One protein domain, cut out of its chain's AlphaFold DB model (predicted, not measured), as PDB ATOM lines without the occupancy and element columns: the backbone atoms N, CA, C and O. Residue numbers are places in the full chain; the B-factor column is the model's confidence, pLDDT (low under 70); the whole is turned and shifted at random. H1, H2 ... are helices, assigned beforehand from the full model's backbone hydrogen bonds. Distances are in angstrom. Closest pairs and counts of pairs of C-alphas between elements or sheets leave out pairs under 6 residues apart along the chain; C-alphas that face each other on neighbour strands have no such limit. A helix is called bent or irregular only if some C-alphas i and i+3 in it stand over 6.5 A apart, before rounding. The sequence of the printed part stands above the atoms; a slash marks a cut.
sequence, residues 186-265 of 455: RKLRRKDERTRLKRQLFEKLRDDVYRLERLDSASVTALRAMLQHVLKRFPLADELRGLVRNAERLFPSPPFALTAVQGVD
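This is residues 186 to 265 of the 455 residues of an uncharacterized protein of Pythium brassicum (UniProt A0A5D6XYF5). A long helix, H1, runs along the length of the domain with H3 side by side with it and pointing the same way, while H2 slants past H1 at 51 degrees, running the opposite way. The four-residue helix H4 packs on residues 222 to 226 of H2, so that H1 with H3 and H2 with H4 make two pairs. The printed part has 80 residues, with four named helices in the order H1, H2, H3, H4 and no named strand; its class is all helix, with 57 residues in the helices. The whole is compact, with a radius of gyration of the C-alphas of 12.9 A, and elongated in outline, spanning 40 by 24 by 21 A.

H1, the longest helix, holds residues 186 to 209 and measures 33.1 A from C-alpha 186 at (160.827, 329.361, 167.840) to C-alpha 209 at (193.567, 324.705, 167.628). It is neither bent nor irregular, but only just: C-alphas 206 and 209 are 6.1 A apart. H3, residues 237 to 249, is 19.4 A long and irregular, with C-alphas 245 and 248 at 8.7 A, and its line is a rough one. H2, residues 217 to 232, is 22.5 A long. H4, residues 260 to 263, is 4.7 A long and ends with C-alpha 263 at (191.450, 309.239, 162.233).

H1 and H3 touch, with 19 pairs of C-alphas within 8 A, and the closest C-alphas are those of Leu 201 and Val 244, 4.7 A apart. Their lines stand at a shallow tilt of 5 degrees, the same way. H1 and H2 only just touch, with 3 pairs of C-alphas within 8 A, H1 with residues 202 to 206 alone and H2 with residues 223 to 227 alone. Their closest C-alphas, those of Phe 202 and Leu 227, are 7.4 A apart, and the lines stand at a steep tilt of 51 degrees, opposite ways. H2 and H3 are near each other, with 5 pairs of C-alphas within 10 A. H4 and H2 touch, H2 with residues 222 to 226 alone; the closest C-alphas are those of Ala 222 and Val 261, 5.4 A apart. H4 is apart from H1 and from H3. In H2 every O i to N i+4 pair is within hydrogen-bond range, against 15 of 20 in H1 and 7 of 9 in H3; H4 is too short for such a pair.

The two C-alphas farthest apart, those of Arg 186 and Pro 255, are 40.9 A apart. The printed part has no cut. The link from H2 to H3 is tight, and those from H1 to H2 and from H3 to H4 are short. Mean pLDDT of the printed part is 78.2; it is under 70 at residues 186 to 187, 190 to 191, 213 to 216 and 253 to 264, and H4 has a mean of 55.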
ATOM      1  N   ARG A 186     160.090 330.022 166.735       69.88
ATOM      2  CA  ARG A 186     160.827 329.361 167.840       69.88
ATOM      3  C   ARG A 186     161.714 328.261 167.258       69.88
ATOM      4  O   ARG A 186     162.708 327.926 167.885       69.88
ATOM      5  N   LYS A 187     161.444 327.802 166.027       56.28
ATOM      6  CA  LYS A 187     162.392 327.152 165.115       56.28
ATOM      7  C   LYS A 187     163.280 328.172 164.389       56.28
ATOM      8  O   LYS A 187     164.420 327.809 164.243       56.28
ATOM      9  N   LEU A 188     162.901 329.411 164.034       79.56
ATOM     10  CA  LEU A 188     163.806 330.423 163.429       79.56
ATOM     11  C   LEU A 188     164.708 330.992 164.514       79.56
ATOM     12  O   LEU A 188     165.795 331.413 164.179       79.56
ATOM     13  N   ARG A 189     164.315 330.924 165.791       79.06
ATOM     14  CA  ARG A 189     165.103 331.314 166.957       79.06
ATOM     15  C   ARG A 189     165.907 330.153 167.517       79.06
ATOM     16  O   ARG A 189     167.058 330.347 167.845       79.06
ATOM     17  N   ARG A 190     165.373 328.925 167.591       68.50
ATOM     18  CA  ARG A 190     166.216 327.737 167.851       68.50
ATOM     19  C   ARG A 190     167.160 327.465 166.669       68.50
ATOM     20  O   ARG A 190     168.236 326.935 166.907       68.50
ATOM     21  N   LYS A 191     166.801 327.852 165.433       60.72
ATOM     22  CA  LYS A 191     167.707 327.992 164.278       60.72
ATOM     23  C   LYS A 191     168.663 329.148 164.549       60.72
ATOM     24  O   LYS A 191     169.822 328.833 164.667       60.72
ATOM     25  N   ASP A 192     168.235 330.405 164.704       82.81
ATOM     26  CA  ASP A 192     169.092 331.586 164.964       82.81
ATOM     27  C   ASP A 192     170.139 331.261 166.025       82.81
ATOM     28  O   ASP A 192     171.324 331.222 165.733       82.81
ATOM     29  N   GLU A 193     169.691 330.853 167.210       81.44
ATOM     30  CA  GLU A 193     170.505 330.402 168.330       81.44
ATOM     31  C   GLU A 193     171.450 329.251 167.935       81.44
ATOM     32  O   GLU A 193     172.661 329.391 168.078       81.44
ATOM     33  N   ARG A 194     170.964 328.126 167.385       81.38
ATOM     34  CA  ARG A 194     171.830 326.987 167.000       81.38
ATOM     35  C   ARG A 194     172.801 327.327 165.863       81.38
ATOM     36  O   ARG A 194     173.923 326.832 165.858       81.38
ATOM     37  N   THR A 195     172.383 328.141 164.907       79.69
ATOM     38  CA  THR A 195     173.140 328.619 163.746       79.69
ATOM     39  C   THR A 195     174.231 329.581 164.203       79.69
ATOM     40  O   THR A 195     175.384 329.426 163.800       79.69
ATOM     41  N   ARG A 196     173.904 330.504 165.114       84.00
ATOM     42  CA  ARG A 196     174.829 331.416 165.802       84.00
ATOM     43  C   ARG A 196     175.864 330.642 166.620       84.00
ATOM     44  O   ARG A 196     177.043 330.957 166.544       84.00
ATOM     45  N   LEU A 197     175.456 329.575 167.312       85.88
ATOM     46  CA  LEU A 197     176.339 328.732 168.133       85.88
ATOM     47  C   LEU A 197     177.223 327.770 167.327       85.88
ATOM     48  O   LEU A 197     178.393 327.597 167.648       85.88
ATOM     49  N   LYS A 198     176.696 327.140 166.268       85.75
ATOM     50  CA  LYS A 198     177.484 326.261 165.381       85.75
ATOM     51  C   LYS A 198     178.620 327.034 164.705       85.75
ATOM     52  O   LYS A 198     179.698 326.475 164.526       85.75
ATOM     53  N   ARG A 199     178.361 328.290 164.326       87.75
ATOM     54  CA  ARG A 199     179.327 329.203 163.699       87.75
ATOM     55  C   ARG A 199     180.574 329.373 164.582       87.75
ATOM     56  O   ARG A 199     181.659 328.968 164.171       87.75
ATOM     57  N   GLN A 200     180.342 329.762 165.839       91.62
ATOM     58  CA  GLN A 200     181.357 329.993 166.877       91.62
ATOM     59  C   GLN A 200     182.279 328.789 167.152       91.62
ATOM     60  O   GLN A 200     183.406 328.970 167.602       91.62
ATOM     61  N   LEU A 201     181.829 327.551 166.895       89.50
ATOM     62  CA  LEU A 201     182.641 326.345 167.118       89.50
ATOM     63  C   LEU A 201     183.665 326.099 166.003       89.50
ATOM     64  O   LEU A 201     184.772 325.638 166.270       89.50
ATOM     65  N   PHE A 202     183.290 326.362 164.748       87.50
ATOM     66  CA  PHE A 202     184.177 326.108 163.610       87.50
ATOM     67  C   PHE A 202     185.327 327.114 163.560       87.50
ATOM     68  O   PHE A 202     186.467 326.718 163.330       87.50
ATOM     69  N   GLU A 203     185.006 328.387 163.799       88.62
ATOM     70  CA  GLU A 203     185.963 329.496 163.889       88.62
ATOM     71  C   GLU A 203     187.071 329.131 164.892       88.62
ATOM     72  O   GLU A 203     188.233 329.000 164.509       88.62
ATOM     73  N   LYS A 204     186.684 328.755 166.121       89.44
ATOM     74  CA  LYS A 204     187.635 328.376 167.174       89.44
ATOM     75  C   LYS A 204     188.566 327.206 166.808       89.44
ATOM     76  O   LYS A 204     189.753 327.236 167.114       89.44
ATOM     77  N   LEU A 205     188.057 326.160 166.151       84.06
ATOM     78  CA  LEU A 205     188.873 324.982 165.812       84.06
ATOM     79  C   LEU A 205     189.901 325.250 164.704       84.06
ATOM     80  O   LEU A 205     190.992 324.680 164.732       84.06
ATOM     81  N   ARG A 206     189.562 326.089 163.722       82.62
ATOM     82  CA  ARG A 206     190.470 326.438 162.620       82.62
ATOM     83  C   ARG A 206     191.598 327.349 163.100       82.62
ATOM     84  O   ARG A 206     192.752 327.111 162.742       82.62
ATOM     85  N   ASP A 207     191.237 328.362 163.881       84.12
ATOM     86  CA  ASP A 207     192.111 329.490 164.203       84.12
ATOM     87  C   ASP A 207     192.979 329.189 165.433       84.12
ATOM     88  O   ASP A 207     194.203 329.267 165.349       84.12
ATOM     89  N   ASP A 208     192.379 328.731 166.538       84.38
ATOM     90  CA  ASP A 208     193.106 328.533 167.799       84.38
ATOM     91  C   ASP A 208     193.829 327.173 167.851       84.38
ATOM     92  O   ASP A 208     194.983 327.082 168.291       84.38
ATOM     93  N   VAL A 209     193.144 326.105 167.408       82.56
ATOM     94  CA  VAL A 209     193.567 324.705 167.628       82.56
ATOM     95  C   VAL A 209     194.487 324.186 166.525       82.56
ATOM     96  O   VAL A 209     195.636 323.846 166.801       82.56
ATOM     97  N   TYR A 210     194.011 324.114 165.277       80.69
ATOM     98  CA  TYR A 210     194.799 323.533 164.178       80.69
ATOM     99  C   TYR A 210     195.690 324.539 163.438       80.69
ATOM    100  O   TYR A 210     196.602 324.107 162.735       80.69
ATOM    101  N   ARG A 211     195.455 325.851 163.613       79.19
ATOM    102  CA  ARG A 211     196.258 326.970 163.073       79.19
ATOM    103  C   ARG A 211     196.470 326.884 161.565       79.19
ATOM    104  O   ARG A 211     197.584 326.847 161.047       79.19
ATOM    105  N   LEU A 212     195.355 326.797 160.850       75.12
ATOM    106  CA  LEU A 212     195.347 326.510 159.421       75.12
ATOM    107  C   LEU A 212     195.246 327.794 158.591       75.12
ATOM    108  O   LEU A 212     194.204 328.122 158.025       75.12
ATOM    109  N   GLU A 213     196.356 328.530 158.564       61.41
ATOM    110  CA  GLU A 213     196.444 329.923 158.096       61.41
ATOM    111  C   GLU A 213     196.408 330.094 156.567       61.41
ATOM    112  O   GLU A 213     195.949 331.117 156.059       61.41
ATOM    113  N   ARG A 214     196.883 329.097 155.811       63.22
ATOM    114  CA  ARG A 214     196.875 329.082 154.338       63.22
ATOM    115  C   ARG A 214     196.328 327.749 153.863       63.22
ATOM    116  O   ARG A 214     197.063 326.765 153.865       63.22
ATOM    117  N   LEU A 215     195.054 327.710 153.477       60.47
ATOM    118  CA  LEU A 215     194.411 326.451 153.120       60.47
ATOM    119  C   LEU A 215     194.047 326.308 151.649       60.47
ATOM    120  O   LEU A 215     193.293 327.089 151.070       60.47
ATOM    121  N   ASP A 216     194.517 325.189 151.117       64.06
ATOM    122  CA  ASP A 216     193.896 324.463 150.029       64.06
ATOM    123  C   ASP A 216     192.477 323.985 150.416       64.06
ATOM    124  O   ASP A 216     192.107 323.863 151.590       64.06
ATOM    125  N   SER A 217     191.661 323.671 149.411       70.56
ATOM    126  CA  SER A 217     190.274 323.247 149.638       70.56
ATOM    127  C   SER A 217     190.163 321.949 150.454       70.56
ATOM    128  O   SER A 217     189.214 321.794 151.235       70.56
ATOM    129  N   ALA A 218     191.116 321.016 150.315       74.81
ATOM    130  CA  ALA A 218     191.020 319.704 150.949       74.81
ATOM    131  C   ALA A 218     191.139 319.809 152.476       74.81
ATOM    132  O   ALA A 218     190.384 319.142 153.182       74.81
ATOM    133  N   SER A 219     191.969 320.714 152.995       75.56
ATOM    134  CA  SER A 219     192.139 320.919 154.439       75.56
ATOM    135  C   SER A 219     190.919 321.558 155.121       75.56
ATOM    136  O   SER A 219     190.463 321.071 156.158       75.56
ATOM    137  N   VAL A 220     190.301 322.593 154.523       80.44
ATOM    138  CA  VAL A 220     189.025 323.156 155.035       80.44
ATOM    139  C   VAL A 220     187.929 322.093 154.992       80.44
ATOM    140  O   VAL A 220     187.126 321.972 155.922       80.44
ATOM    141  N   THR A 221     187.886 321.324 153.903       76.69
ATOM    142  CA  THR A 221     186.926 320.235 153.700       76.69
ATOM    143  C   THR A 221     187.099 319.159 154.764       76.69
ATOM    144  O   THR A 221     186.116 318.754 155.382       76.69
ATOM    145  N   ALA A 222     188.335 318.771 155.055       74.88
ATOM    146  CA  ALA A 222     188.681 317.798 156.075       74.88
ATOM    147  C   ALA A 222     188.303 318.268 157.494       74.88
ATOM    148  O   ALA A 222     187.670 317.514 158.238       74.88
ATOM    149  N   LEU A 223     188.575 319.529 157.856       83.25
ATOM    150  CA  LEU A 223     188.175 320.085 159.156       83.25
ATOM    151  C   LEU A 223     186.642 320.166 159.289       83.25
ATOM    152  O   LEU A 223     186.076 319.883 160.348       83.25
ATOM    153  N   ARG A 224     185.939 320.497 158.198       86.56
ATOM    154  CA  ARG A 224     184.467 320.462 158.141       86.56
ATOM    155  C   ARG A 224     183.916 319.037 158.196       86.56
ATOM    156  O   ARG A 224     182.870 318.848 158.810       86.56
ATOM    157  N   ALA A 225     184.589 318.052 157.604       76.38
ATOM    158  CA  ALA A 225     184.200 316.643 157.657       76.38
ATOM    159  C   ALA A 225     184.331 316.090 159.084       76.38
ATOM    160  O   ALA A 225     183.373 315.514 159.602       76.38
ATOM    161  N   MET A 226     185.448 316.381 159.761       82.44
ATOM    162  CA  MET A 226     185.616 316.133 161.195       82.44
ATOM    163  C   MET A 226     184.490 316.800 161.997       82.44
ATOM    164  O   MET A 226     183.766 316.115 162.718       82.44
ATOM    165  N   LEU A 227     184.261 318.110 161.833       88.19
ATOM    166  CA  LEU A 227     183.209 318.811 162.577       88.19
ATOM    167  C   LEU A 227     181.803 318.259 162.279       88.19
ATOM    168  O   LEU A 227     180.965 318.231 163.173       88.19
ATOM    169  N   GLN A 228     181.511 317.773 161.072       86.44
ATOM    170  CA  GLN A 228     180.246 317.081 160.792       86.44
ATOM    171  C   GLN A 228     180.137 315.745 161.534       86.44
ATOM    172  O   GLN A 228     179.061 315.423 162.041       86.44
ATOM    173  N   HIS A 229     181.233 314.989 161.634       78.31
ATOM    174  CA  HIS A 229     181.298 313.763 162.430       78.31
ATOM    175  C   HIS A 229     181.017 314.058 163.916       78.31
ATOM    176  O   HIS A 229     180.228 313.360 164.551       78.31
ATOM    177  N   VAL A 230     181.555 315.169 164.430       87.62
ATOM    178  CA  VAL A 230     181.294 315.689 165.782       87.62
ATOM    179  C   VAL A 230     179.843 316.143 165.961       87.62
ATOM    180  O   VAL A 230     179.156 315.646 166.847       87.62
ATOM    181  N   LEU A 231     179.327 317.045 165.120       90.00
ATOM    182  CA  LEU A 231     177.980 317.626 165.265       90.00
ATOM    183  C   LEU A 231     176.855 316.574 165.248       90.00
ATOM    184  O   LEU A 231     175.812 316.798 165.862       90.00
ATOM    185  N   LYS A 232     177.062 315.420 164.598       86.62
ATOM    186  CA  LYS A 232     176.154 314.258 164.662       86.62
ATOM    187  C   LYS A 232     176.058 313.650 166.068       86.62
ATOM    188  O   LYS A 232     175.003 313.146 166.440       86.62
ATOM    189  N   ARG A 233     177.133 313.714 166.861       87.88
ATOM    190  CA  ARG A 233     177.198 313.238 168.254       87.88
ATOM    191  C   ARG A 233     176.860 314.319 169.292       87.88
ATOM    192  O   ARG A 233     176.890 314.016 170.480       87.88
ATOM    193  N   PHE A 234     176.512 315.536 168.859       89.88
ATOM    194  CA  PHE A 234     176.140 316.668 169.722       89.88
ATOM    195  C   PHE A 234     174.885 317.404 169.190       89.88
ATOM    196  O   PHE A 234     174.957 318.515 168.640       89.88
ATOM    197  N   PRO A 235     173.700 316.770 169.288       84.88
ATOM    198  CA  PRO A 235     172.455 317.301 168.742       84.88
ATOM    199  C   PRO A 235     171.893 318.518 169.496       84.88
ATOM    200  O   PRO A 235     171.009 319.179 168.952       84.88
ATOM    201  N   LEU A 236     172.377 318.896 170.685       86.75
ATOM    202  CA  LEU A 236     171.801 319.994 171.483       86.75
ATOM    203  C   LEU A 236     172.599 321.304 171.391       86.75
ATOM    204  O   LEU A 236     173.821 321.307 171.312       86.75
ATOM    205  N   ALA A 237     171.904 322.447 171.432       82.62
ATOM    206  CA  ALA A 237     172.540 323.771 171.371       82.62
ATOM    207  C   ALA A 237     173.512 324.016 172.546       82.62
ATOM    208  O   ALA A 237     174.554 324.644 172.368       82.62
ATOM    209  N   ASP A 238     173.205 323.468 173.722       84.31
ATOM    210  CA  ASP A 238     174.052 323.536 174.917       84.31
ATOM    211  C   ASP A 238     175.314 322.676 174.836       84.31
ATOM    212  O   ASP A 238     176.350 323.065 175.367       84.31
ATOM    213  N   GLU A 239     175.272 321.551 174.119       87.69
ATOM    214  CA  GLU A 239     176.480 320.768 173.843       87.69
ATOM    215  C   GLU A 239     177.427 321.548 172.927       87.69
ATOM    216  O   GLU A 239     178.630 321.585 173.168       87.69
ATOM    217  N   LEU A 240     176.881 322.266 171.938       88.88
ATOM    218  CA  LEU A 240     177.676 323.159 171.094       88.88
ATOM    219  C   LEU A 240     178.261 324.324 171.908       88.88
ATOM    220  O   LEU A 240     179.455 324.580 171.796       88.88
ATOM    221  N   ARG A 241     177.479 324.959 172.802       90.06
ATOM    222  CA  ARG A 241     178.002 325.942 173.781       90.06
ATOM    223  C   ARG A 241     179.163 325.370 174.605       90.06
ATOM    224  O   ARG A 241     180.125 326.087 174.874       90.06
ATOM    225  N   GLY A 242     179.078 324.102 175.007       90.00
ATOM    226  CA  GLY A 242     180.128 323.399 175.743       90.00
ATOM    227  C   GLY A 242     181.394 323.167 174.914       90.00
ATOM    228  O   GLY A 242     182.487 323.481 175.385       90.00
ATOM    229  N   LEU A 243     181.261 322.675 173.680       89.88
ATOM    230  CA  LEU A 243     182.390 322.453 172.767       89.88
ATOM    231  C   LEU A 243     183.105 323.759 172.397       89.88
ATOM    232  O   LEU A 243     184.330 323.799 172.445       89.88
ATOM    233  N   VAL A 244     182.361 324.839 172.104       92.00
ATOM    234  CA  VAL A 244     182.926 326.174 171.795       92.00
ATOM    235  C   VAL A 244     183.878 326.623 172.901       92.00
ATOM    236  O   VAL A 244     184.970 327.112 172.636       92.00
ATOM    237  N   ARG A 245     183.483 326.425 174.162       91.25
ATOM    238  CA  ARG A 245     184.277 326.845 175.323       91.25
ATOM    239  C   ARG A 245     185.555 326.022 175.507       91.25
ATOM    240  O   ARG A 245     186.530 326.566 176.008       91.25
ATOM    241  N   ASN A 246     185.566 324.752 175.097       90.25
ATOM    242  CA  ASN A 246     186.584 323.772 175.500       90.25
ATOM    243  C   ASN A 246     187.413 323.176 174.341       90.25
ATOM    244  O   ASN A 246     188.102 322.181 174.552       90.25
ATOM    245  N   ALA A 247     187.350 323.755 173.137       87.81
ATOM    246  CA  ALA A 247     187.940 323.203 171.909       87.81
ATOM    247  C   ALA A 247     189.384 322.667 172.059       87.81
ATOM    248  O   ALA A 247     189.634 321.507 171.739       87.81
ATOM    249  N   GLU A 248     190.310 323.461 172.607       86.00
ATOM    250  CA  GLU A 248     191.733 323.091 172.748       86.00
ATOM    251  C   GLU A 248     191.976 321.865 173.645       86.00
ATOM    252  O   GLU A 248     192.935 321.131 173.434       86.00
ATOM    253  N   ARG A 249     191.110 321.611 174.639       87.00
ATOM    254  CA  ARG A 249     191.223 320.448 175.544       87.00
ATOM    255  C   ARG A 249     190.657 319.157 174.946       87.00
ATOM    256  O   ARG A 249     190.759 318.110 175.581       87.00
ATOM    257  N   LEU A 250     189.989 319.237 173.795       86.19
ATOM    258  CA  LEU A 250     189.159 318.156 173.259       86.19
ATOM    259  C   LEU A 250     189.639 317.634 171.898       86.19
ATOM    260  O   LEU A 250     189.377 316.477 171.577       86.19
ATOM    261  N   PHE A 251     190.334 318.450 171.106       83.75
ATOM    262  CA  PHE A 251     190.763 318.104 169.748       83.75
ATOM    263  C   PHE A 251     192.291 317.935 169.652       83.75
ATOM    264  O   PHE A 251     193.016 318.659 170.332       83.75
ATOM    265  N   PRO A 252     192.799 316.986 168.838       72.25
ATOM    266  CA  PRO A 252     194.235 316.717 168.732       72.25
ATOM    267  C   PRO A 252     195.022 317.872 168.094       72.25
ATOM    268  O   PRO A 252     194.496 318.611 167.267       72.25
ATOM    269  N   SER A 253     196.300 317.978 168.457       65.06
ATOM    270  CA  SER A 253     197.231 319.031 168.025       65.06
ATOM    271  C   SER A 253     197.682 318.913 166.551       65.06
ATOM    272  O   SER A 253     197.646 317.816 165.990       65.06
ATOM    273  N   PRO A 254     198.143 320.014 165.918       64.31
ATOM    274  CA  PRO A 254     198.717 320.009 164.563       64.31
ATOM    275  C   PRO A 254     200.046 319.219 164.454       64.31
ATOM    276  O   PRO A 254     200.692 318.976 165.475       64.31
ATOM    277  N   PRO A 255     200.502 318.852 163.233       61.22
ATOM    278  CA  PRO A 255     199.978 319.256 161.924       61.22
ATOM    279  C   PRO A 255     198.678 318.546 161.535       61.22
ATOM    280  O   PRO A 255     198.487 317.353 161.760       61.22
ATOM    281  N   PHE A 256     197.782 319.293 160.894       63.03
ATOM    282  CA  PHE A 256     196.529 318.761 160.376       63.03
ATOM    283  C   PHE A 256     196.775 317.972 159.080       63.03
ATOM    284  O   PHE A 256     196.922 318.545 158.003       63.03
ATOM    285  N   ALA A 257     196.839 316.644 159.179       60.19
ATOM    286  CA  ALA A 257     196.949 315.776 158.011       60.19
ATOM    287  C   ALA A 257     195.605 315.657 157.270       60.19
ATOM    288  O   ALA A 257     194.556 315.531 157.897       60.19
ATOM    289  N   LEU A 258     195.623 315.576 155.935       55.59
ATOM    290  CA  LEU A 258     194.408 315.322 155.139       55.59
ATOM    291  C   LEU A 258     193.753 313.962 155.461       55.59
ATOM    292  O   LEU A 258     192.544 313.797 155.307       55.59
ATOM    293  N   THR A 259     194.525 313.009 155.987       54.28
ATOM    294  CA  THR A 259     194.043 311.724 156.516       54.28
ATOM    295  C   THR A 259     193.347 311.835 157.878       54.28
ATOM    296  O   THR A 259     192.642 310.906 158.268       54.28
ATOM    297  N   ALA A 260     193.443 312.965 158.595       55.97
ATOM    298  CA  ALA A 260     192.802 313.150 159.905       55.97
ATOM    299  C   ALA A 260     191.267 313.015 159.851       55.97
ATOM    300  O   ALA A 260     190.647 312.638 160.844       55.97
ATOM    301  N   VAL A 261     190.653 313.213 158.676       54.50
ATOM    302  CA  VAL A 261     189.228 312.918 158.407       54.50
ATOM    303  C   VAL A 261     188.843 311.487 158.781       54.50
ATOM    304  O   VAL A 261     187.722 311.245 159.223       54.50
ATOM    305  N   GLN A 262     189.767 310.545 158.591       54.34
ATOM    306  CA  GLN A 262     189.582 309.118 158.842       54.34
ATOM    307  C   GLN A 262     190.040 308.704 160.254       54.34
ATOM    308  O   GLN A 262     189.722 307.602 160.687       54.34
ATOM    309  N   GLY A 263     190.774 309.569 160.970       55.75
ATOM    310  CA  GLY A 263     191.450 309.239 162.233       55.75
ATOM    311  C   GLY A 263     190.844 309.826 163.516       55.75
ATOM    312  O   GLY A 263     191.242 309.420 164.605       55.75
ATOM    313  N   VAL A 264     189.901 310.774 163.440       64.81
ATOM    314  CA  VAL A 264     189.299 311.373 164.649       64.81
ATOM    315  C   VAL A 264     188.215 310.459 165.231       64.81
ATOM    316  O   VAL A 264     187.067 310.480 164.787       64.81
ATOM    317  N   ASP A 265     188.562 309.693 166.275       78.00
ATOM    318  CA  ASP A 265     187.581 308.944 167.071       78.00
ATOM    319  C   ASP A 265     186.661 309.901 167.847       78.00
ATOM    320  O   ASP A 265     186.946 310.356 168.960       78.00
TER     321      ASP A 265